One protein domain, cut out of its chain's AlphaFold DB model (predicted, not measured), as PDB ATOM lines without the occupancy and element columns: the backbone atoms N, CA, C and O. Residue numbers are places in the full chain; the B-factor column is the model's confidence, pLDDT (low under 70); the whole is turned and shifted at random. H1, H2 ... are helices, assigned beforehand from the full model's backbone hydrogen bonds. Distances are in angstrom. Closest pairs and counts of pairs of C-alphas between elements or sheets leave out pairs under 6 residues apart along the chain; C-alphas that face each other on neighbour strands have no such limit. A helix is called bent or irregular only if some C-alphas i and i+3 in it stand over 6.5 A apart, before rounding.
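What this domain is: This is residues 237 to 397 of the 400 residues of an uncharacterized protein of Prevotella sp. P5-92 (UniProt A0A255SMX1). Look for two uneven layers of helices strung out along the longest axis: the long helices H10 and H7 lie side by side with the shorter H3 beyond H7, and on one side of them lie H9, the pair H8 and H6, and H2. The small helices H4 and H5 and the helix H1 close the end of the body far from H10, and residues 245 to 250 of H1 stick out there. The printed part has 161 residues with ten named helices, H1 to H10 in order along the chain, and no named strand; its class is all helix. It is compact, with a radius of gyration of the C-alphas of 16.0 A, and its C-alphas span 46 by 38 by 23 A.

How they stand to each other: Start at H10, residues 377 to 395, the longest helix. It touches H7, residues 325 to 341, at a shallow tilt of 21 degrees, the same way; the closest C-alphas are those of Ala 325 and Asp 378, 6.1 A apart. With residues 380 to 385 alone it touches H9, residues 359 to 366, and the two make a hairpin; the closest C-alphas, of Ile 365 and Arg 381, are 4.9 A apart, and the shallow tilt of 33 degrees is only just short of steep. H7 is one of two hubs, touching three helices. Its residues 334 to 338 alone touch H8, residues 343 to 355, at a steep tilt of 49 degrees, with the C-alphas of Leu 337 and Ala 346 closest at 4.8 A. H8 touches H6, residues 299 to 312, at a shallow tilt of 6 degrees, the same way; the closest C-alphas, of Ser 301 and Thr 347, are 5.7 A apart. The other hub is H3, residues 268 to 276, which touches residues 325 to 331 of H7 at a shallow tilt of 20 degrees, with Ala 270 and Pro 327 closest at 5.7 A between C-alphas. H3 touches H6 at a steep tilt of 65 degrees; the closest C-alphas are those of Ala 275 and Ala 302, 5.4 A apart. H3 makes a hairpin with H2, residues 253 to 263, where the C-alphas of Ile 258 and Ala 271 are closest at 5.0 A. H2 makes another with H1, residues 237 to 250, closest at the C-alphas of Val 240 and Trp 255, 6.3 A apart. With residues 239 to 243 alone, H1 touches H4, residues 284 to 289, closest at the C-alphas of Val 240 and Ile 287, 6.5 A apart. H5, residues 292 to 295, touches no helix but is near H2. Helix packing is mostly aligned, only just: 6 of 9 pairs are at a shallow tilt. Every O i to N i+4 pair is within hydrogen-bond range in H2, H3, H4, H6, H8, H9 and H10, against 7 of 10 in H1 and 12 of 13 in H7; H5 is too short for such a pair.

Where its parts are: Find C-alpha 377 at (-51.918, -104.537, 463.746); from there H10 runs 27.4 A to C-alpha 395 at (-78.364, -106.229, 456.806). H7 measures 24.8 A, H6 19.7 A and H8 17.9 A. H1 begins at C-alpha 237, (-42.536, -98.183, 440.459), and measures 18.9 A; it is irregular, with C-alphas 246 and 249 9.3 A apart. H2 measures 15.4 A, H3 12.1 A, H9 10.6 A, H4 8.5 A and H5 4.9 A.

The domain as a whole: The two C-alphas farthest apart, of Thr 249 and Gly 373, are 51.2 A apart. The printed part has no cut. The link from H6 to H7, residues 313 to 324, is long. Mean pLDDT of the printed part is 93.5; look at residues 316 to 317 for the values under 70.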
ATOM      1  N   GLN A 237     -42.113 -99.559 440.156       89.00
ATOM      2  CA  GLN A 237     -42.536 -98.183 440.459       89.00
ATOM      3  C   GLN A 237     -41.830 -97.123 439.588       89.00
ATOM      4  O   GLN A 237     -42.454 -96.143 439.190       89.00
ATOM      5  N   ASP A 238     -40.556 -97.337 439.239       88.94
ATOM      6  CA  ASP A 238     -39.793 -96.417 438.387       88.94
ATOM      7  C   ASP A 238     -40.300 -96.506 436.937       88.94
ATOM      8  O   ASP A 238     -40.370 -95.507 436.218       88.94
ATOM      9  N   MET A 239     -40.730 -97.702 436.516       92.19
ATOM     10  CA  MET A 239     -41.332 -97.927 435.201       92.19
ATOM     11  C   MET A 239     -42.704 -97.264 435.049       92.19
ATOM     12  O   MET A 239     -43.029 -96.834 433.946       92.19
ATOM     13  N   VAL A 240     -43.485 -97.111 436.125       92.62
ATOM     14  CA  VAL A 240     -44.747 -96.345 436.075       92.62
ATOM     15  C   VAL A 240     -44.471 -94.886 435.712       92.62
ATOM     16  O   VAL A 240     -45.102 -94.343 434.806       92.62
ATOM     17  N   LEU A 241     -43.480 -94.261 436.357       90.50
ATOM     18  CA  LEU A 241     -43.074 -92.898 436.013       90.50
ATOM     19  C   LEU A 241     -42.549 -92.815 434.573       90.50
ATOM     20  O   LEU A 241     -42.899 -91.884 433.850       90.50
ATOM     21  N   LYS A 242     -41.755 -93.800 434.130       90.00
ATOM     22  CA  LYS A 242     -41.299 -93.888 432.733       90.00
ATOM     23  C   LYS A 242     -42.475 -93.898 431.756       90.00
ATOM     24  O   LYS A 242     -42.447 -93.164 430.772       90.00
ATOM     25  N   ARG A 243     -43.491 -94.723 432.023       92.38
ATOM     26  CA  ARG A 243     -44.676 -94.851 431.171       92.38
ATOM     27  C   ARG A 243     -45.464 -93.546 431.111       92.38
ATOM     28  O   ARG A 243     -45.776 -93.100 430.014       92.38
ATOM     29  N   LEU A 244     -45.678 -92.886 432.252       92.19
ATOM     30  CA  LEU A 244     -46.301 -91.557 432.308       92.19
ATOM     31  C   LEU A 244     -45.558 -90.532 431.441       92.19
ATOM     32  O   LEU A 244     -46.186 -89.776 430.705       92.19
ATOM     33  N   LEU A 245     -44.224 -90.516 431.498       89.88
ATOM     34  CA  LEU A 245     -43.414 -89.610 430.679       89.88
ATOM     35  C   LEU A 245     -43.499 -89.939 429.181       89.88
ATOM     36  O   LEU A 245     -43.503 -89.023 428.364       89.88
ATOM     37  N   ALA A 246     -43.566 -91.223 428.823       88.19
ATOM     38  CA  ALA A 246     -43.646 -91.671 427.434       88.19
ATOM     39  C   ALA A 246     -45.026 -91.417 426.805       88.19
ATOM     40  O   ALA A 246     -45.112 -90.989 425.656       88.19
ATOM     41  N   GLU A 247     -46.105 -91.668 427.548       91.06
ATOM     42  CA  GLU A 247     -47.485 -91.498 427.074       91.06
ATOM     43  C   GLU A 247     -47.981 -90.044 427.213       91.06
ATOM     44  O   GLU A 247     -48.891 -89.620 426.493       91.06
ATOM     45  N   GLY A 248     -47.379 -89.256 428.109       90.38
ATOM     46  CA  GLY A 248     -47.719 -87.852 428.327       90.38
ATOM     47  C   GLY A 248     -49.199 -87.668 428.667       90.38
ATOM     48  O   GLY A 248     -49.747 -88.348 429.530       90.38
ATOM     49  N   THR A 249     -49.881 -86.765 427.959       90.75
ATOM     50  CA  THR A 249     -51.310 -86.474 428.183       90.75
ATOM     51  C   THR A 249     -52.251 -87.617 427.793       90.75
ATOM     52  O   THR A 249     -53.443 -87.526 428.070       90.75
ATOM     53  N   LYS A 250     -51.757 -88.657 427.111       92.19
ATOM     54  CA  LYS A 250     -52.546 -89.841 426.733       92.19
ATOM     55  C   LYS A 250     -52.473 -90.953 427.776       92.19
ATOM     56  O   LYS A 250     -53.129 -91.975 427.597       92.19
ATOM     57  N   ALA A 251     -51.657 -90.784 428.816       93.50
ATOM     58  CA  ALA A 251     -51.483 -91.810 429.824       93.50
ATOM     59  C   ALA A 251     -52.795 -92.088 430.559       93.50
ATOM     60  O   ALA A 251     -53.532 -91.162 430.908       93.50
ATOM     61  N   HIS A 252     -53.072 -93.365 430.828       96.62
ATOM     62  CA  HIS A 252     -54.252 -93.732 431.603       96.62
ATOM     63  C   HIS A 252     -54.159 -93.132 433.023       96.62
ATOM     64  O   HIS A 252     -53.117 -93.276 433.673       96.62
ATOM     65  N   PRO A 253     -55.226 -92.502 433.551       97.00
ATOM     66  CA  PRO A 253     -55.190 -91.809 434.846       97.00
ATOM     67  C   PRO A 253     -54.872 -92.735 436.037       97.00
ATOM     68  O   PRO A 253     -54.343 -92.291 437.056       97.00
ATOM     69  N   GLY A 254     -55.088 -94.045 435.888       97.12
ATOM     70  CA  GLY A 254     -54.628 -95.067 436.836       97.12
ATOM     71  C   GLY A 254     -53.112 -95.064 437.085       97.12
ATOM     72  O   GLY A 254     -52.682 -95.254 438.225       97.12
ATOM     73  N   TRP A 255     -52.285 -94.776 436.071       97.19
ATOM     74  CA  TRP A 255     -50.834 -94.654 436.263       97.19
ATOM     75  C   TRP A 255     -50.478 -93.453 437.140       97.19
ATOM     76  O   TRP A 255     -49.599 -93.553 438.001       97.19
ATOM     77  N   ASP A 256     -51.173 -92.329 436.949       96.31
ATOM     78  CA  ASP A 256     -50.958 -91.125 437.748       96.31
ATOM     79  C   ASP A 256     -51.393 -91.339 439.201       96.31
ATOM     80  O   ASP A 256     -50.654 -90.990 440.124       96.31
ATOM     81  N   MET A 257     -52.520 -92.028 439.412       97.31
ATOM     82  CA  MET A 257     -52.964 -92.436 440.744       97.31
ATOM     83  C   MET A 257     -51.894 -93.269 441.465       97.31
ATOM     84  O   MET A 257     -51.519 -92.926 442.587       97.31
ATOM     85  N   ILE A 258     -51.330 -94.301 440.820       97.75
ATOM     86  CA  ILE A 258     -50.248 -95.109 441.416       97.75
ATOM     87  C   ILE A 258     -49.042 -94.228 441.772       97.75
ATOM     88  O   ILE A 258     -48.556 -94.272 442.904       97.75
ATOM     89  N   ASN A 259     -48.570 -93.405 440.834       96.06
ATOM     90  CA  ASN A 259     -47.416 -92.525 441.034       96.06
ATOM     91  C   ASN A 259     -47.640 -91.521 442.181       96.06
ATOM     92  O   ASN A 259     -46.751 -91.302 443.007       96.06
ATOM     93  N   SER A 260     -48.835 -90.935 442.262       95.00
ATOM     94  CA  SER A 260     -49.239 -89.996 443.312       95.00
ATOM     95  C   SER A 260     -49.259 -90.662 444.690       95.00
ATOM     96  O   SER A 260     -48.681 -90.136 445.645       95.00
ATOM     97  N   LEU A 261     -49.840 -91.859 444.797       95.12
ATOM     98  CA  LEU A 261     -49.873 -92.620 446.046       95.12
ATOM     99  C   LEU A 261     -48.465 -93.021 446.501       95.12
ATOM    100  O   LEU A 261     -48.113 -92.815 447.664       95.12
ATOM    101  N   VAL A 262     -47.614 -93.513 445.597       94.25
ATOM    102  CA  VAL A 262     -46.217 -93.844 445.929       94.25
ATOM    103  C   VAL A 262     -45.468 -92.611 446.449       94.25
ATOM    104  O   VAL A 262     -44.815 -92.690 447.490       94.25
ATOM    105  N   LYS A 263     -45.631 -91.439 445.815       92.31
ATOM    106  CA  LYS A 263     -45.047 -90.168 446.294       92.31
ATOM    107  C   LYS A 263     -45.547 -89.753 447.681       92.31
ATOM    108  O   LYS A 263     -44.801 -89.138 448.435       92.31
ATOM    109  N   LYS A 264     -46.778 -90.120 448.045       91.69
ATOM    110  CA  LYS A 264     -47.354 -89.921 449.389       91.69
ATOM    111  C   LYS A 264     -46.928 -90.989 450.412       91.69
ATOM    112  O   LYS A 264     -47.445 -91.012 451.538       91.69
ATOM    113  N   GLY A 265     -46.009 -91.882 450.042       91.62
ATOM    114  CA  GLY A 265     -45.451 -92.915 450.913       91.62
ATOM    115  C   GLY A 265     -46.293 -94.187 451.013       91.62
ATOM    116  O   GLY A 265     -46.160 -94.920 451.994       91.62
ATOM    117  N   TYR A 266     -47.178 -94.446 450.048       93.94
ATOM    118  CA  TYR A 266     -47.842 -95.744 449.927       93.94
ATOM    119  C   TYR A 266     -46.842 -96.783 449.418       93.94
ATOM    120  O   TYR A 266     -46.025 -96.499 448.542       93.94
ATOM    121  N   MET A 267     -46.920 -98.010 449.936       94.56
ATOM    122  CA  MET A 267     -46.222 -99.138 449.321       94.56
ATOM    123  C   MET A 267     -46.698 -99.299 447.875       94.56
ATOM    124  O   MET A 267     -47.893 -99.186 447.607       94.56
ATOM    125  N   TYR A 268     -45.786 -99.632 446.959       95.81
ATOM    126  CA  TYR A 268     -46.119 -99.798 445.541       95.81
ATOM    127  C   TYR A 268     -47.299-100.759 445.316       95.81
ATOM    128  O   TYR A 268     -48.228-100.436 444.583       95.81
ATOM    129  N   GLN A 269     -47.310-101.897 446.018       96.62
ATOM    130  CA  GLN A 269     -48.409-102.859 445.940       96.62
ATOM    131  C   GLN A 269     -49.741-102.262 446.419       96.62
ATOM    132  O   GLN A 269     -50.729-102.368 445.707       96.62
ATOM    133  N   ALA A 270     -49.753-101.558 447.555       96.19
ATOM    134  CA  ALA A 270     -50.953-100.881 448.051       96.19
ATOM    135  C   ALA A 270     -51.489 -99.853 447.039       96.19
ATOM    136  O   ALA A 270     -52.689 -99.786 446.800       96.19
ATOM    137  N   ALA A 271     -50.601 -99.078 446.406       97.50
ATOM    138  CA  ALA A 271     -50.983 -98.131 445.362       97.50
ATOM    139  C   ALA A 271     -51.602 -98.831 444.137       97.50
ATOM    140  O   ALA A 271     -52.609 -98.362 443.613       97.50
ATOM    141  N   CYS A 272     -51.035 -99.964 443.708       98.06
ATOM    142  CA  CYS A 272     -51.589-100.773 442.618       98.06
ATOM    143  C   CYS A 272     -52.968-101.332 442.969       98.06
ATOM    144  O   CYS A 272     -53.893-101.210 442.173       98.06
ATOM    145  N   GLU A 273     -53.115-101.920 444.156       97.75
ATOM    146  CA  GLU A 273     -54.371-102.512 444.627       97.75
ATOM    147  C   GLU A 273     -55.483-101.452 444.675       97.75
ATOM    148  O   GLU A 273     -56.574-101.688 444.166       97.75
ATOM    149  N   LEU A 274     -55.182-100.245 445.170       97.25
ATOM    150  CA  LEU A 274     -56.135 -99.129 445.211       97.25
ATOM    151  C   LEU A 274     -56.470 -98.540 443.837       97.25
ATOM    152  O   LEU A 274     -57.539 -97.961 443.692       97.25
ATOM    153  N   ALA A 275     -55.579 -98.647 442.849       97.81
ATOM    154  CA  ALA A 275     -55.800 -98.105 441.505       97.81
ATOM    155  C   ALA A 275     -56.430 -99.116 440.530       97.81
ATOM    156  O   ALA A 275     -57.001 -98.717 439.517       97.81
ATOM    157  N   THR A 276     -56.305-100.417 440.812       97.56
ATOM    158  CA  THR A 276     -56.745-101.502 439.912       97.56
ATOM    159  C   THR A 276     -57.867-102.363 440.487       97.56
ATOM    160  O   THR A 276     -58.499-103.096 439.731       97.56
ATOM    161  N   LEU A 277     -58.088-102.326 441.809       97.50
ATOM    162  CA  LEU A 277     -58.921-103.273 442.565       97.50
ATOM    163  C   LEU A 277     -58.528-104.750 442.382       97.50
ATOM    164  O   LEU A 277     -59.301-105.655 442.694       97.50
ATOM    165  N   LYS A 278     -57.293-105.015 441.938       96.06
ATOM    166  CA  LYS A 278     -56.662-106.341 441.997       96.06
ATOM    167  C   LYS A 278     -55.993-106.526 443.364       96.06
ATOM    168  O   LYS A 278     -55.813-105.569 444.115       96.06
ATOM    169  N   THR A 279     -55.643-107.765 443.705       93.94
ATOM    170  CA  THR A 279     -55.003-108.138 444.985       93.94
ATOM    171  C   THR A 279     -53.482-108.291 444.878       93.94
ATOM    172  O   THR A 279     -52.862-108.901 445.745       93.94
ATOM    173  N   ASP A 280     -52.888-107.817 443.786       93.38
ATOM    174  CA  ASP A 280     -51.448-107.879 443.544       93.38
ATOM    175  C   ASP A 280     -50.971-106.572 442.894       93.38
ATOM    176  O   ASP A 280     -51.758-105.747 442.420       93.38
ATOM    177  N   ARG A 281     -49.655-106.374 442.890       94.62
ATOM    178  CA  ARG A 281     -48.989-105.261 442.218       94.62
ATOM    179  C   ARG A 281     -49.015-105.436 440.701       94.62
ATOM    180  O   ARG A 281     -48.890-106.549 440.202       94.62
ATOM    181  N   VAL A 282     -49.023-104.323 439.972       95.94
ATOM    182  CA  VAL A 282     -48.776-104.351 438.524       95.94
ATOM    183  C   VAL A 282     -47.294-104.650 438.276       95.94
ATOM    184  O   VAL A 282     -46.411-103.969 438.819       95.94
ATOM    185  N   LYS A 283     -46.994-105.692 437.500       93.94
ATOM    186  CA  LYS A 283     -45.624-106.156 437.240       93.94
ATOM    187  C   LYS A 283     -44.949-105.330 436.146       93.94
ATOM    188  O   LYS A 283     -45.589-104.625 435.374       93.94
ATOM    189  N   LYS A 284     -43.619-105.431 436.075       90.88
ATOM    190  CA  LYS A 284     -42.791-104.687 435.113       90.88
ATOM    191  C   LYS A 284     -43.263-104.870 433.669       90.88
ATOM    192  O   LYS A 284     -43.395-103.878 432.961       90.88
ATOM    193  N   ASP A 285     -43.541-106.100 433.254       88.44
ATOM    194  CA  ASP A 285     -43.923-106.386 431.868       88.44
ATOM    195  C   ASP A 285     -45.317-105.856 431.527       88.44
ATOM    196  O   ASP A 285     -45.518-105.345 430.429       88.44
ATOM    197  N   GLU A 286     -46.251-105.871 432.481       92.06
ATOM    198  CA  GLU A 286     -47.571-105.244 432.326       92.06
ATOM    199  C   GLU A 286     -47.444-103.721 432.162       92.06
ATOM    200  O   GLU A 286     -48.129-103.119 431.339       92.06
ATOM    201  N   ILE A 287     -46.511-103.084 432.880       93.12
ATOM    202  CA  ILE A 287     -46.246-101.651 432.707       93.12
ATOM    203  C   ILE A 287     -45.603-101.378 431.347       93.12
ATOM    204  O   ILE A 287     -45.994-100.430 430.682       93.12
ATOM    205  N   VAL A 288     -44.602-102.151 430.931       88.25
ATOM    206  CA  VAL A 288     -43.830-101.827 429.721       88.25
ATOM    207  C   VAL A 288     -44.580-102.203 428.442       88.25
ATOM    208  O   VAL A 288     -44.525-101.446 427.477       88.25
ATOM    209  N   ASN A 289     -45.280-103.338 428.440       87.56
ATOM    210  CA  ASN A 289     -45.874-103.930 427.239       87.56
ATOM    211  C   ASN A 289     -47.399-104.104 427.321       87.56
ATOM    212  O   ASN A 289     -48.027-104.358 426.297       87.56
ATOM    213  N   GLY A 290     -47.998-104.025 428.513       89.19
ATOM    214  CA  GLY A 290     -49.425-104.287 428.707       89.19
ATOM    215  C   GLY A 290     -50.327-103.122 428.293       89.19
ATOM    216  O   GLY A 290     -49.945-101.948 428.394       89.19
ATOM    217  N   ASP A 291     -51.556-103.444 427.884       93.62
ATOM    218  CA  ASP A 291     -52.604-102.446 427.667       93.62
ATOM    219  C   ASP A 291     -53.011-101.822 429.013       93.62
ATOM    220  O   ASP A 291     -53.303-102.508 430.003       93.62
ATOM    221  N   ALA A 292     -53.003-100.490 429.060       94.31
ATOM    222  CA  ALA A 292     -53.423 -99.758 430.242       94.31
ATOM    223  C   ALA A 292     -54.912 -99.989 430.537       94.31
ATOM    224  O   ALA A 292     -55.272-100.103 431.705       94.31
ATOM    225  N   ASN A 293     -55.762-100.116 429.513       94.12
ATOM    226  CA  ASN A 293     -57.199-100.319 429.698       94.12
ATOM    227  C   ASN A 293     -57.498-101.675 430.353       94.12
ATOM    228  O   ASN A 293     -58.333-101.747 431.248       94.12
ATOM    229  N   ASP A 294     -56.753-102.722 429.996       95.44
ATOM    230  CA  ASP A 294     -56.872-104.043 430.630       95.44
ATOM    231  C   ASP A 294     -56.336-104.036 432.069       95.44
ATOM    232  O   ASP A 294     -56.873-104.677 432.982       95.44
ATOM    233  N   THR A 295     -55.254-103.290 432.298       95.88
ATOM    234  CA  THR A 295     -54.672-103.127 433.635       95.88
ATOM    235  C   THR A 295     -55.651-102.420 434.572       95.88
ATOM    236  O   THR A 295     -55.799-102.821 435.730       95.88
ATOM    237  N   PHE A 296     -56.338-101.404 434.053       97.25
ATOM    238  CA  PHE A 296     -57.192-100.476 434.784       97.25
ATOM    239  C   PHE A 296     -58.677-100.617 434.451       97.25
ATOM    240  O   PHE A 296     -59.432 -99.656 434.584       97.25
ATOM    241  N   ILE A 297     -59.111-101.823 434.084       96.44
ATOM    242  CA  ILE A 297     -60.499-102.106 433.698       96.44
ATOM    243  C   ILE A 297     -61.527-101.659 434.757       96.44
ATOM    244  O   ILE A 297     -62.629-101.247 434.411       96.44
ATOM    245  N   HIS A 298     -61.142-101.655 436.039       97.38
ATOM    246  CA  HIS A 298     -61.986-101.235 437.164       97.38
ATOM    247  C   HIS A 298     -61.653 -99.835 437.713       97.38
ATOM    248  O   HIS A 298     -62.033 -99.515 438.838       97.38
ATOM    249  N   TYR A 299     -60.923 -98.992 436.977       97.75
ATOM    250  CA  TYR A 299     -60.393 -97.726 437.504       97.75
ATOM    251  C   TYR A 299     -61.456 -96.758 438.030       97.75
ATOM    252  O   TYR A 299     -61.263 -96.164 439.088       97.75
ATOM    253  N   GLU A 300     -62.593 -96.626 437.348       97.56
ATOM    254  CA  GLU A 300     -63.684 -95.753 437.807       97.56
ATOM    255  C   GLU A 300     -64.221 -96.187 439.180       97.56
ATOM    256  O   GLU A 300     -64.453 -95.362 440.068       97.56
ATOM    257  N   SER A 301     -64.359 -97.499 439.384       98.25
ATOM    258  CA  SER A 301     -64.710 -98.099 440.672       98.25
ATOM    259  C   SER A 301     -63.611 -97.873 441.710       98.25
ATOM    260  O   SER A 301     -63.894 -97.465 442.837       98.25
ATOM    261  N   ALA A 302     -62.354 -98.079 441.313       98.00
ATOM    262  CA  ALA A 302     -61.176 -97.927 442.160       98.00
ATOM    263  C   ALA A 302     -61.054 -96.499 442.711       98.00
ATOM    264  O   ALA A 302     -60.894 -96.303 443.915       98.00
ATOM    265  N   SER A 303     -61.223 -95.505 441.839       97.88
ATOM    266  CA  SER A 303     -61.185 -94.082 442.170       97.88
ATOM    267  C   SER A 303     -62.271 -93.705 443.186       97.88
ATOM    268  O   SER A 303     -61.971 -93.122 444.229       97.88
ATOM    269  N   LYS A 304     -63.524 -94.127 442.957       98.25
ATOM    270  CA  LYS A 304     -64.649 -93.866 443.878       98.25
ATOM    271  C   LYS A 304     -64.436 -94.499 445.253       98.25
ATOM    272  O   LYS A 304     -64.642 -93.847 446.273       98.25
ATOM    273  N   ILE A 305     -64.003 -95.760 445.282       98.00
ATOM    274  CA  ILE A 305     -63.745 -96.490 446.530       98.00
ATOM    275  C   ILE A 305     -62.575 -95.866 447.286       98.00
ATOM    276  O   ILE A 305     -62.644 -95.716 448.506       98.00
ATOM    277  N   PHE A 306     -61.512 -95.473 446.584       97.25
ATOM    278  CA  PHE A 306     -60.373 -94.819 447.211       97.25
ATOM    279  C   PHE A 306     -60.757 -93.478 447.849       97.25
ATOM    280  O   PHE A 306     -60.355 -93.222 448.985       97.25
ATOM    281  N   GLU A 307     -61.563 -92.650 447.179       96.69
ATOM    282  CA  GLU A 307     -62.042 -91.393 447.764       96.69
ATOM    283  C   GLU A 307     -62.937 -91.632 448.992       96.69
ATOM    284  O   GLU A 307     -62.736 -90.984 450.020       96.69
ATOM    285  N   ALA A 308     -63.834 -92.624 448.959       97.19
ATOM    286  CA  ALA A 308     -64.631 -93.002 450.131       97.19
ATOM    287  C   ALA A 308     -63.742 -93.456 451.307       97.19
ATOM    288  O   ALA A 308     -63.884 -92.984 452.436       97.19
ATOM    289  N   LEU A 309     -62.746 -94.314 451.047       95.75
ATOM    290  CA  LEU A 309     -61.781 -94.756 452.062       95.75
ATOM    291  C   LEU A 309     -60.969 -93.597 452.633       95.75
ATOM    292  O   LEU A 309     -60.677 -93.568 453.827       95.75
ATOM    293  N   LYS A 310     -60.591 -92.642 451.790       93.88
ATOM    294  CA  LYS A 310     -59.871 -91.446 452.209       93.88
ATOM    295  C   LYS A 310     -60.723 -90.556 453.110       93.88
ATOM    296  O   LYS A 310     -60.180 -90.006 454.063       93.88
ATOM    297  N   VAL A 311     -62.022 -90.429 452.848       93.31
ATOM    298  CA  VAL A 311     -62.945 -89.692 453.725       93.31
ATOM    299  C   VAL A 311     -63.135 -90.424 455.055       93.31
ATOM    300  O   VAL A 311     -63.017 -89.803 456.108       93.31
ATOM    301  N   ALA A 312     -63.370 -91.739 455.019       92.44
ATOM    302  CA  ALA A 312     -63.681 -92.524 456.212       92.44
ATOM    303  C   ALA A 312     -62.459 -92.798 457.105       92.44
ATOM    304  O   ALA A 312     -62.528 -92.640 458.321       92.44
ATOM    305  N   ILE A 313     -61.334 -93.224 456.524       90.56
ATOM    306  CA  ILE A 313     -60.134 -93.671 457.256       90.56
ATOM    307  C   ILE A 313     -59.043 -92.590 457.283       90.56
ATOM    308  O   ILE A 313     -58.277 -92.496 458.245       90.56
ATOM    309  N   GLY A 314     -58.967 -91.753 456.246       86.00
ATOM    310  CA  GLY A 314     -57.929 -90.733 456.098       86.00
ATOM    311  C   GLY A 314     -56.614 -91.242 455.496       86.00
ATOM    312  O   GLY A 314     -56.312 -92.432 455.458       86.00
ATOM    313  N   GLU A 315     -55.777 -90.299 455.055       79.62
ATOM    314  CA  GLU A 315     -54.393 -90.550 454.597       79.62
ATOM    315  C   GLU A 315     -53.351 -90.235 455.700       79.62
ATOM    316  O   GLU A 315     -52.173 -89.991 455.413       79.62
ATOM    317  N   GLY A 316     -53.798 -90.178 456.962       69.00
ATOM    318  CA  GLY A 316     -53.044 -89.675 458.113       69.00
ATOM    319  C   GLY A 316     -51.840 -90.532 458.540       69.00
ATOM    320  O   GLY A 316     -51.397 -91.457 457.860       69.00
ATOM    321  N   LYS A 317     -51.278 -90.228 459.720       64.25
ATOM    322  CA  LYS A 317     -50.043 -90.868 460.229       64.25
ATOM    323  C   LYS A 317     -50.156 -92.383 460.479       64.25
ATOM    324  O   LYS A 317     -49.131 -93.031 460.686       64.25
ATOM    325  N   ASP A 318     -51.355 -92.961 460.480       70.56
ATOM    326  CA  ASP A 318     -51.605 -94.354 460.878       70.56
ATOM    327  C   ASP A 318     -51.190 -95.412 459.828       70.56
ATOM    328  O   ASP A 318     -51.183 -96.616 460.120       70.56
ATOM    329  N   LYS A 319     -50.813 -94.952 458.624       83.19
ATOM    330  CA  LYS A 319     -50.371 -95.743 457.465       83.19
ATOM    331  C   LYS A 319     -51.355 -96.843 457.031       83.19
ATOM    332  O   LYS A 319     -50.940 -97.719 456.280       83.19
ATOM    333  N   THR A 320     -52.624 -96.824 457.454       89.00
ATOM    334  CA  THR A 320     -53.590 -97.913 457.194       89.00
ATOM    335  C   THR A 320     -53.749 -98.189 455.705       89.00
ATOM    336  O   THR A 320     -53.482 -99.302 455.256       89.00
ATOM    337  N   LEU A 321     -54.070 -97.158 454.921       91.88
ATOM    338  CA  LEU A 321     -54.202 -97.275 453.465       91.88
ATOM    339  C   LEU A 321     -52.849 -97.452 452.751       91.88
ATOM    340  O   LEU A 321     -52.809 -97.839 451.588       91.88
ATOM    341  N   LYS A 322     -51.732 -97.171 453.437       91.94
ATOM    342  CA  LYS A 322     -50.383 -97.135 452.850       91.94
ATOM    343  C   LYS A 322     -49.688 -98.500 452.831       91.94
ATOM    344  O   LYS A 322     -48.666 -98.644 452.164       91.94
ATOM    345  N   THR A 323     -50.206 -99.488 453.561       89.38
ATOM    346  CA  THR A 323     -49.622-100.836 453.699       89.38
ATOM    347  C   THR A 323     -50.441-101.887 452.961       89.38
ATOM    348  O   THR A 323     -51.658-101.844 453.062       89.38
ATOM    349  N   LYS A 324     -49.798-102.877 452.319       87.81
ATOM    350  CA  LYS A 324     -50.451-103.876 451.436       87.81
ATOM    351  C   LYS A 324     -51.660-104.610 452.035       87.81
ATOM    352  O   LYS A 324     -52.602-104.956 451.345       87.81
ATOM    353  N   ALA A 325     -51.652-104.865 453.340       90.56
ATOM    354  CA  ALA A 325     -52.636-105.741 453.963       90.56
ATOM    355  C   ALA A 325     -54.082-105.215 453.862       90.56
ATOM    356  O   ALA A 325     -54.999-106.008 453.656       90.56
ATOM    357  N   PHE A 326     -54.283-103.906 454.026       92.94
ATOM    358  CA  PHE A 326     -55.618-103.310 454.077       92.94
ATOM    359  C   PHE A 326     -56.217-103.083 452.675       92.94
ATOM    360  O   PHE A 326     -57.330-103.558 452.451       92.94
ATOM    361  N   PRO A 327     -55.506-102.478 451.700       95.50
ATOM    362  CA  PRO A 327     -55.986-102.371 450.324       95.50
ATOM    363  C   PRO A 327     -56.247-103.715 449.650       95.50
ATOM    364  O   PRO A 327     -57.269-103.868 448.994       95.50
ATOM    365  N   MET A 328     -55.411-104.729 449.886       96.25
ATOM    366  CA  MET A 328     -55.673-106.080 449.386       96.25
ATOM    367  C   MET A 328     -57.016-106.644 449.888       96.25
ATOM    368  O   MET A 328     -57.740-107.283 449.125       96.25
ATOM    369  N   LEU A 329     -57.374-106.402 451.160       97.06
ATOM    370  CA  LEU A 329     -58.683-106.806 451.687       97.06
ATOM    371  C   LEU A 329     -59.811-106.001 451.035       97.06
ATOM    372  O   LEU A 329     -60.806-106.594 450.637       97.06
ATOM    373  N   VAL A 330     -59.649-104.684 450.887       97.50
ATOM    374  CA  VAL A 330     -60.601-103.817 450.168       97.50
ATOM    375  C   VAL A 330     -60.890-104.370 448.770       97.50
ATOM    376  O   VAL A 330     -62.051-104.633 448.456       97.50
ATOM    377  N   SER A 331     -59.847-104.627 447.976       97.56
ATOM    378  CA  SER A 331     -59.962-105.213 446.635       97.56
ATOM    379  C   SER A 331     -60.682-106.562 446.666       97.56
ATOM    380  O   SER A 331     -61.563-106.820 445.849       97.56
ATOM    381  N   SER A 332     -60.362-107.421 447.640       97.62
ATOM    382  CA  SER A 332     -60.996-108.736 447.785       97.62
ATOM    383  C   SER A 332     -62.489-108.651 448.124       97.62
ATOM    384  O   SER A 332     -63.294-109.369 447.530       97.62
ATOM    385  N   LEU A 333     -62.881-107.782 449.061       97.88
ATOM    386  CA  LEU A 333     -64.279-107.630 449.471       97.88
ATOM    387  C   LEU A 333     -65.126-106.989 448.365       97.88
ATOM    388  O   LEU A 333     -66.230-107.465 448.095       97.88
ATOM    389  N   TRP A 334     -64.595-105.977 447.672       98.31
ATOM    390  CA  TRP A 334     -65.244-105.434 446.480       98.31
ATOM    391  C   TRP A 334     -65.356-106.488 445.370       98.31
ATOM    392  O   TRP A 334     -66.423-106.641 444.782       98.31
ATOM    393  N   GLY A 335     -64.308-107.288 445.146       97.25
ATOM    394  CA  GLY A 335     -64.313-108.370 444.160       97.25
ATOM    395  C   GLY A 335     -65.416-109.408 444.400       97.25
ATOM    396  O   GLY A 335     -66.041-109.865 443.445       97.25
ATOM    397  N   LYS A 336     -65.735-109.723 445.667       96.88
ATOM    398  CA  LYS A 336     -66.880-110.590 446.019       96.88
ATOM    399  C   LYS A 336     -68.218-109.989 445.581       96.88
ATOM    400  O   LYS A 336     -69.073-110.706 445.068       96.88
ATOM    401  N   LEU A 337     -68.399-108.678 445.751       97.38
ATOM    402  CA  LEU A 337     -69.597-107.988 445.267       97.38
ATOM    403  C   LEU A 337     -69.627-107.929 443.734       97.38
ATOM    404  O   LEU A 337     -70.666-108.232 443.146       97.38
ATOM    405  N   SER A 338     -68.512-107.573 443.087       97.38
ATOM    406  CA  SER A 338     -68.427-107.436 441.623       97.38
ATOM    407  C   SER A 338     -68.736-108.758 440.924       97.38
ATOM    408  O   SER A 338     -69.598-108.794 440.042       97.38
ATOM    409  N   ALA A 339     -68.178-109.873 441.411       95.75
ATOM    410  CA  ALA A 339     -68.446-111.208 440.879       95.75
ATOM    411  C   ALA A 339     -69.941-111.578 440.871       95.75
ATOM    412  O   ALA A 339     -70.374-112.404 440.066       95.75
ATOM    413  N   LYS A 340     -70.740-110.978 441.761       96.06
ATOM    414  CA  LYS A 340     -72.169-111.259 441.879       96.06
ATOM    415  C   LYS A 340     -73.067-110.242 441.184       96.06
ATOM    416  O   LYS A 340     -74.102-110.624 440.636       96.06
ATOM    417  N   PHE A 341     -72.721-108.962 441.269       95.88
ATOM    418  CA  PHE A 341     -73.620-107.858 440.934       95.88
ATOM    419  C   PHE A 341     -73.124-106.985 439.775       95.88
ATOM    420  O   PHE A 341     -73.879-106.120 439.327       95.88
ATOM    421  N   GLY A 342     -71.907-107.224 439.279       96.00
ATOM    422  CA  GLY A 342     -71.208-106.345 438.344       96.00
ATOM    423  C   GLY A 342     -70.610-105.115 439.036       96.00
ATOM    424  O   GLY A 342     -71.002-104.761 440.152       96.00
ATOM    425  N   ASP A 343     -69.663-104.464 438.362       96.38
ATOM    426  CA  ASP A 343     -68.842-103.392 438.937       96.38
ATOM    427  C   ASP A 343     -69.653-102.209 439.460       96.38
ATOM    428  O   ASP A 343     -69.426-101.779 440.586       96.38
ATOM    429  N   ASP A 344     -70.623-101.713 438.690       96.62
ATOM    430  CA  ASP A 344     -71.381-100.513 439.064       96.62
ATOM    431  C   ASP A 344     -72.112-100.692 440.401       96.62
ATOM    432  O   ASP A 344     -71.954 -99.886 441.321       96.62
ATOM    433  N   LYS A 345     -72.863-101.792 440.543       96.62
ATOM    434  CA  LYS A 345     -73.593-102.105 441.781       96.62
ATOM    435  C   LYS A 345     -72.658-102.487 442.917       96.62
ATOM    436  O   LYS A 345     -72.917-102.137 444.064       96.62
ATOM    437  N   ALA A 346     -71.583-103.215 442.622       97.69
ATOM    438  CA  ALA A 346     -70.591-103.566 443.628       97.69
ATOM    439  C   ALA A 346     -69.943-102.322 444.230       97.69
ATOM    440  O   ALA A 346     -69.825-102.221 445.446       97.69
ATOM    441  N   THR A 347     -69.586-101.356 443.388       98.25
ATOM    442  CA  THR A 347     -69.026-100.071 443.805       98.25
ATOM    443  C   THR A 347     -70.028 -99.261 444.610       98.25
ATOM    444  O   THR A 347     -69.656 -98.741 445.657       98.25
ATOM    445  N   GLU A 348     -71.294 -99.199 444.190       98.06
ATOM    446  CA  GLU A 348     -72.349 -98.532 444.961       98.06
ATOM    447  C   GLU A 348     -72.483 -99.130 446.371       98.06
ATOM    448  O   GLU A 348     -72.385 -98.403 447.360       98.06
ATOM    449  N   TYR A 349     -72.627-100.455 446.481       98.12
ATOM    450  CA  TYR A 349     -72.723-101.125 447.780       98.12
ATOM    451  C   TYR A 349     -71.462-100.956 448.623       98.12
ATOM    452  O   TYR A 349     -71.555-100.781 449.836       98.12
ATOM    453  N   PHE A 350     -70.281-101.011 448.010       98.25
ATOM    454  CA  PHE A 350     -69.029-100.910 448.750       98.25
ATOM    455  C   PHE A 350     -68.777 -99.491 449.269       98.25
ATOM    456  O   PHE A 350     -68.319 -99.333 450.397       98.25
ATOM    457  N   VAL A 351     -69.131 -98.459 448.494       98.31
ATOM    458  CA  VAL A 351     -69.099 -97.061 448.955       98.31
ATOM    459  C   VAL A 351     -70.105 -96.849 450.088       98.31
ATOM    460  O   VAL A 351     -69.720 -96.334 451.131       98.31
ATOM    461  N   GLN A 352     -71.345 -97.341 449.955       97.75
ATOM    462  CA  GLN A 352     -72.338 -97.286 451.041       97.75
ATOM    463  C   GLN A 352     -71.848 -97.983 452.317       97.75
ATOM    464  O   GLN A 352     -72.072 -97.492 453.421       97.75
ATOM    465  N   PHE A 353     -71.164 -99.121 452.174       98.12
ATOM    466  CA  PHE A 353     -70.533 -99.814 453.290       98.12
ATOM    467  C   PHE A 353     -69.468 -98.944 453.973       98.12
ATOM    468  O   PHE A 353     -69.494 -98.819 455.196       98.12
ATOM    469  N   ILE A 354     -68.556 -98.339 453.204       97.50
ATOM    470  CA  ILE A 354     -67.488 -97.485 453.743       97.50
ATOM    471  C   ILE A 354     -68.073 -96.262 454.459       97.50
ATOM    472  O   ILE A 354     -67.682 -95.979 455.591       97.50
ATOM    473  N   ASP A 355     -69.035 -95.581 453.835       95.75
ATOM    474  CA  ASP A 355     -69.693 -94.392 454.391       95.75
ATOM    475  C   ASP A 355     -70.527 -94.724 455.640       95.75
ATOM    476  O   ASP A 355     -70.700 -93.890 456.529       95.75
ATOM    477  N   GLY A 356     -71.030 -95.959 455.729       94.94
ATOM    478  CA  GLY A 356     -71.788 -96.476 456.866       94.94
ATOM    479  C   GLY A 356     -70.938 -96.987 458.035       94.94
ATOM    480  O   GLY A 356     -71.508 -97.433 459.035       94.94
ATOM    481  N   LEU A 357     -69.601 -96.957 457.945       95.94
ATOM    482  CA  LEU A 357     -68.734 -97.414 459.033       95.94
ATOM    483  C   LEU A 357     -68.921 -96.548 460.284       95.94
ATOM    484  O   LEU A 357     -68.687 -95.341 460.283       95.94
ATOM    485  N   ALA A 358     -69.282 -97.184 461.399       94.44
ATOM    486  CA  ALA A 358     -69.445 -96.487 462.667       94.44
ATOM    487  C   ALA A 358     -68.117 -95.867 463.150       94.44
ATOM    488  O   ALA A 358     -67.056 -96.496 463.087       94.44
ATOM    489  N   GLU A 359     -68.175 -94.653 463.710       93.94
ATOM    490  CA  GLU A 359     -66.991 -93.879 464.125       93.94
ATOM    491  C   GLU A 359     -66.076 -94.657 465.090       93.94
ATOM    492  O   GLU A 359     -64.849 -94.638 464.975       93.94
ATOM    493  N   ASN A 360     -66.661 -95.420 466.018       94.56
ATOM    494  CA  ASN A 360     -65.905 -96.256 466.950       94.56
ATOM    495  C   ASN A 360     -65.133 -97.390 466.250       94.56
ATOM    496  O   ASN A 360     -64.084 -97.805 466.746       94.56
ATOM    497  N   LYS A 361     -65.624 -97.891 465.110       94.94
ATOM    498  CA  LYS A 361     -64.961 -98.922 464.299       94.94
ATOM    499  C   LYS A 361     -63.842 -98.331 463.458       94.94
ATOM    500  O   LYS A 361     -62.739 -98.874 463.473       94.94
ATOM    501  N   VAL A 362     -64.083 -97.179 462.832       93.06
ATOM    502  CA  VAL A 362     -63.045 -96.392 462.148       93.06
ATOM    503  C   VAL A 362     -61.884 -96.106 463.102       93.06
ATOM    504  O   VAL A 362     -60.734 -96.432 462.810       93.06
ATOM    505  N   LYS A 363     -62.184 -95.604 464.305       92.50
ATOM    506  CA  LYS A 363     -61.173 -95.352 465.334       92.50
ATOM    507  C   LYS A 363     -60.405 -96.618 465.721       92.50
ATOM    508  O   LYS A 363     -59.183 -96.575 465.844       92.50
ATOM    509  N   ALA A 364     -61.089 -97.757 465.861       92.31
ATOM    510  CA  ALA A 364     -60.446 -99.034 466.171       92.31
ATOM    511  C   ALA A 364     -59.491 -99.518 465.059       92.31
ATOM    512  O   ALA A 364     -58.430-100.059 465.372       92.31
ATOM    513  N   ILE A 365     -59.826 -99.291 463.783       92.50
ATOM    514  CA  ILE A 365     -58.941 -99.573 462.638       92.50
ATOM    515  C   ILE A 365     -57.684 -98.692 462.718       92.50
ATOM    516  O   ILE A 365     -56.554 -99.194 462.653       92.50
ATOM    517  N   ILE A 366     -57.873 -97.385 462.909       90.12
ATOM    518  CA  ILE A 366     -56.787 -96.399 462.925       90.12
ATOM    519  C   ILE A 366     -55.816 -96.668 464.082       90.12
ATOM    520  O   ILE A 366     -54.597 -96.748 463.895       90.12
ATOM    521  N   GLU A 367     -56.358 -96.878 465.283       89.75
ATOM    522  CA  GLU A 367     -55.603 -97.034 466.529       89.75
ATOM    523  C   GLU A 367     -55.087 -98.458 466.780       89.75
ATOM    524  O   GLU A 367     -54.456 -98.707 467.818       89.75
ATOM    525  N   ALA A 368     -55.317 -99.396 465.854       89.50
ATOM    526  CA  ALA A 368     -54.809-100.756 465.955       89.50
ATOM    527  C   ALA A 368     -53.286-100.756 466.184       89.50
ATOM    528  O   ALA A 368     -52.519-100.016 465.559       89.50
ATOM    529  N   LYS A 369     -52.820-101.611 467.099       87.88
ATOM    530  CA  LYS A 369     -51.404-101.712 467.482       87.88
ATOM    531  C   LYS A 369     -51.009-103.165 467.675       87.88
ATOM    532  O   LYS A 369     -51.757-103.953 468.253       87.88
ATOM    533  N   THR A 370     -49.792-103.496 467.258       86.69
ATOM    534  CA  THR A 370     -49.187-104.793 467.555       86.69
ATOM    535  C   THR A 370     -48.935-104.890 469.060       86.69
ATOM    536  O   THR A 370     -48.279-104.027 469.643       86.69
ATOM    537  N   LYS A 371     -49.482-105.925 469.701       88.12
ATOM    538  CA  LYS A 371     -49.301-106.220 471.128       88.12
ATOM    539  C   LYS A 371     -48.938-107.694 471.285       88.12
ATOM    540  O   LYS A 371     -49.444-108.533 470.546       88.12
ATOM    541  N   LYS A 372     -48.081-108.013 472.257       84.69
ATOM    542  CA  LYS A 372     -47.678-109.399 472.545       84.69
ATOM    543  C   LYS A 372     -48.916-110.253 472.860       84.69
ATOM    544  O   LYS A 372     -49.746-109.842 473.667       84.69
ATOM    545  N   GLY A 373     -49.037-111.414 472.213       84.44
ATOM    546  CA  GLY A 373     -50.167-112.336 472.394       84.44
ATOM    547  C   GLY A 373     -51.469-111.931 471.690       84.44
ATOM    548  O   GLY A 373     -52.492-112.566 471.922       84.44
ATOM    549  N   LYS A 374     -51.459-110.891 470.846       87.38
ATOM    550  CA  LYS A 374     -52.588-110.509 469.983       87.38
ATOM    551  C   LYS A 374     -52.203-110.628 468.502       87.38
ATOM    552  O   LYS A 374     -51.007-110.601 468.204       87.38
ATOM    553  N   PRO A 375     -53.183-110.714 467.579       88.19
ATOM    554  CA  PRO A 375     -52.915-110.613 466.147       88.19
ATOM    555  C   PRO A 375     -52.128-109.340 465.806       88.19
ATOM    556  O   PRO A 375     -52.148-108.361 466.560       88.19
ATOM    557  N   SER A 376     -51.421-109.337 464.674       90.50
ATOM    558  CA  SER A 376     -50.686-108.150 464.220       90.50
ATOM    559  C   SER A 376     -51.635-106.959 464.032       90.50
ATOM    560  O   SER A 376     -52.845-107.133 463.885       90.50
ATOM    561  N   ARG A 377     -51.105-105.729 464.035       90.56
ATOM    562  CA  ARG A 377     -51.918-104.537 463.746       90.56
ATOM    563  C   ARG A 377     -52.715-104.686 462.446       90.56
ATOM    564  O   ARG A 377     -53.896-104.365 462.417       90.56
ATOM    565  N   ASP A 378     -52.060-105.156 461.392       89.25
ATOM    566  CA  ASP A 378     -52.668-105.261 460.067       89.25
ATOM    567  C   ASP A 378     -53.759-106.338 460.039       89.25
ATOM    568  O   ASP A 378     -54.801-106.141 459.423       89.25
ATOM    569  N   GLU A 379     -53.567-107.431 460.781       90.81
ATOM    570  CA  GLU A 379     -54.578-108.475 460.943       90.81
ATOM    571  C   GLU A 379     -55.786-107.984 461.754       90.81
ATOM    572  O   GLU A 379     -56.927-108.217 461.371       90.81
ATOM    573  N   GLN A 380     -55.560-107.220 462.828       92.44
ATOM    574  CA  GLN A 380     -56.651-106.592 463.584       92.44
ATOM    575  C   GLN A 380     -57.491-105.666 462.692       92.44
ATOM    576  O   GLN A 380     -58.717-105.720 462.728       92.44
ATOM    577  N   ARG A 381     -56.841-104.834 461.864       92.94
ATOM    578  CA  ARG A 381     -57.522-103.932 460.918       92.94
ATOM    579  C   ARG A 381     -58.377-104.702 459.915       92.94
ATOM    580  O   ARG A 381     -59.513-104.307 459.667       92.94
ATOM    581  N   LYS A 382     -57.841-105.804 459.381       93.75
ATOM    582  CA  LYS A 382     -58.560-106.696 458.466       93.75
ATOM    583  C   LYS A 382     -59.802-107.296 459.109       93.75
ATOM    584  O   LYS A 382     -60.883-107.170 458.550       93.75
ATOM    585  N   GLN A 383     -59.652-107.884 460.294       94.75
ATOM    586  CA  GLN A 383     -60.753-108.529 461.012       94.75
ATOM    587  C   GLN A 383     -61.890-107.553 461.312       94.75
ATOM    588  O   GLN A 383     -63.053-107.906 461.145       94.75
ATOM    589  N   ILE A 384     -61.564-106.314 461.707       94.88
ATOM    590  CA  ILE A 384     -62.577-105.279 461.939       94.88
ATOM    591  C   ILE A 384     -63.316-104.963 460.634       94.88
ATOM    592  O   ILE A 384     -64.540-105.046 460.607       94.88
ATOM    593  N   LEU A 385     -62.597-104.635 459.554       96.00
ATOM    594  CA  LEU A 385     -63.227-104.268 458.283       96.00
ATOM    595  C   LEU A 385     -64.079-105.413 457.716       96.00
ATOM    596  O   LEU A 385     -65.204-105.187 457.282       96.00
ATOM    597  N   GLU A 386     -63.563-106.642 457.746       96.88
ATOM    598  CA  GLU A 386     -64.261-107.823 457.241       96.88
ATOM    599  C   GLU A 386     -65.528-108.138 458.054       96.88
ATOM    600  O   GLU A 386     -66.574-108.437 457.477       96.88
ATOM    601  N   GLN A 387     -65.478-108.011 459.384       96.81
ATOM    602  CA  GLN A 387     -66.653-108.210 460.234       96.81
ATOM    603  C   GLN A 387     -67.752-107.175 459.949       96.81
ATOM    604  O   GLN A 387     -68.929-107.535 459.842       96.81
ATOM    605  N   GLU A 388     -67.385-105.898 459.820       97.19
ATOM    606  CA  GLU A 388     -68.346-104.842 459.484       97.19
ATOM    607  C   GLU A 388     -68.924-105.055 458.079       97.19
ATOM    608  O   GLU A 388     -70.127-104.902 457.875       97.19
ATOM    609  N   PHE A 389     -68.103-105.509 457.128       97.88
ATOM    610  CA  PHE A 389     -68.553-105.819 455.775       97.88
ATOM    611  C   PHE A 389     -69.605-106.934 455.752       97.88
ATOM    612  O   PHE A 389     -70.665-106.766 455.151       97.88
ATOM    613  N   TYR A 390     -69.380-108.057 456.440       97.19
ATOM    614  CA  TYR A 390     -70.387-109.125 456.482       97.19
ATOM    615  C   TYR A 390     -71.645-108.733 457.262       97.19
ATOM    616  O   TYR A 390     -72.738-109.198 456.937       97.19
ATOM    617  N   THR A 391     -71.517-107.845 458.250       96.69
ATOM    618  CA  THR A 391     -72.676-107.259 458.936       96.69
ATOM    619  C   THR A 391     -73.509-106.425 457.960       96.69
ATOM    620  O   THR A 391     -74.728-106.596 457.890       96.69
ATOM    621  N   PHE A 392     -72.859-105.587 457.147       97.31
ATOM    622  CA  PHE A 392     -73.499-104.811 456.084       97.31
ATOM    623  C   PHE A 392     -74.189-105.712 455.048       97.31
ATOM    624  O   PHE A 392     -75.364-105.504 454.742       97.31
ATOM    625  N   VAL A 393     -73.496-106.747 454.564       95.81
ATOM    626  CA  VAL A 393     -74.019-107.741 453.609       95.81
ATOM    627  C   VAL A 393     -75.272-108.425 454.154       95.81
ATOM    628  O   VAL A 393     -76.273-108.523 453.444       95.81
ATOM    629  N   GLY A 394     -75.249-108.847 455.423       94.31
ATOM    630  CA  GLY A 394     -76.399-109.458 456.091       94.31
ATOM    631  C   GLY A 394     -77.581-108.498 456.232       94.31
ATOM    632  O   GLY A 394     -78.708-108.862 455.897       94.31
ATOM    633  N   ALA A 395     -77.330-107.256 456.657       93.25
ATOM    634  CA  ALA A 395     -78.364-106.229 456.806       93.25
ATOM    635  C   ALA A 395     -79.049-105.876 455.472       93.25
ATOM    636  O   ALA A 395     -80.256-105.645 455.440       93.25
ATOM    637  N   HIS A 396     -78.301-105.903 454.367       90.88
ATOM    638  CA  HIS A 396     -78.807-105.633 453.017       90.88
ATOM    639  C   HIS A 396     -79.286-106.895 452.281       90.88
ATOM    640  O   HIS A 396     -79.668-106.823 451.115       90.88
ATOM    641  N   SER A 397     -79.286-108.059 452.947       91.88
ATOM    642  CA  SER A 397     -79.666-109.353 452.356       91.88
ATOM    643  C   SER A 397     -78.910-109.688 451.058       91.88
ATOM    644  O   SER A 397     -79.449-110.341 450.157       91.88
TER     645      SER A 397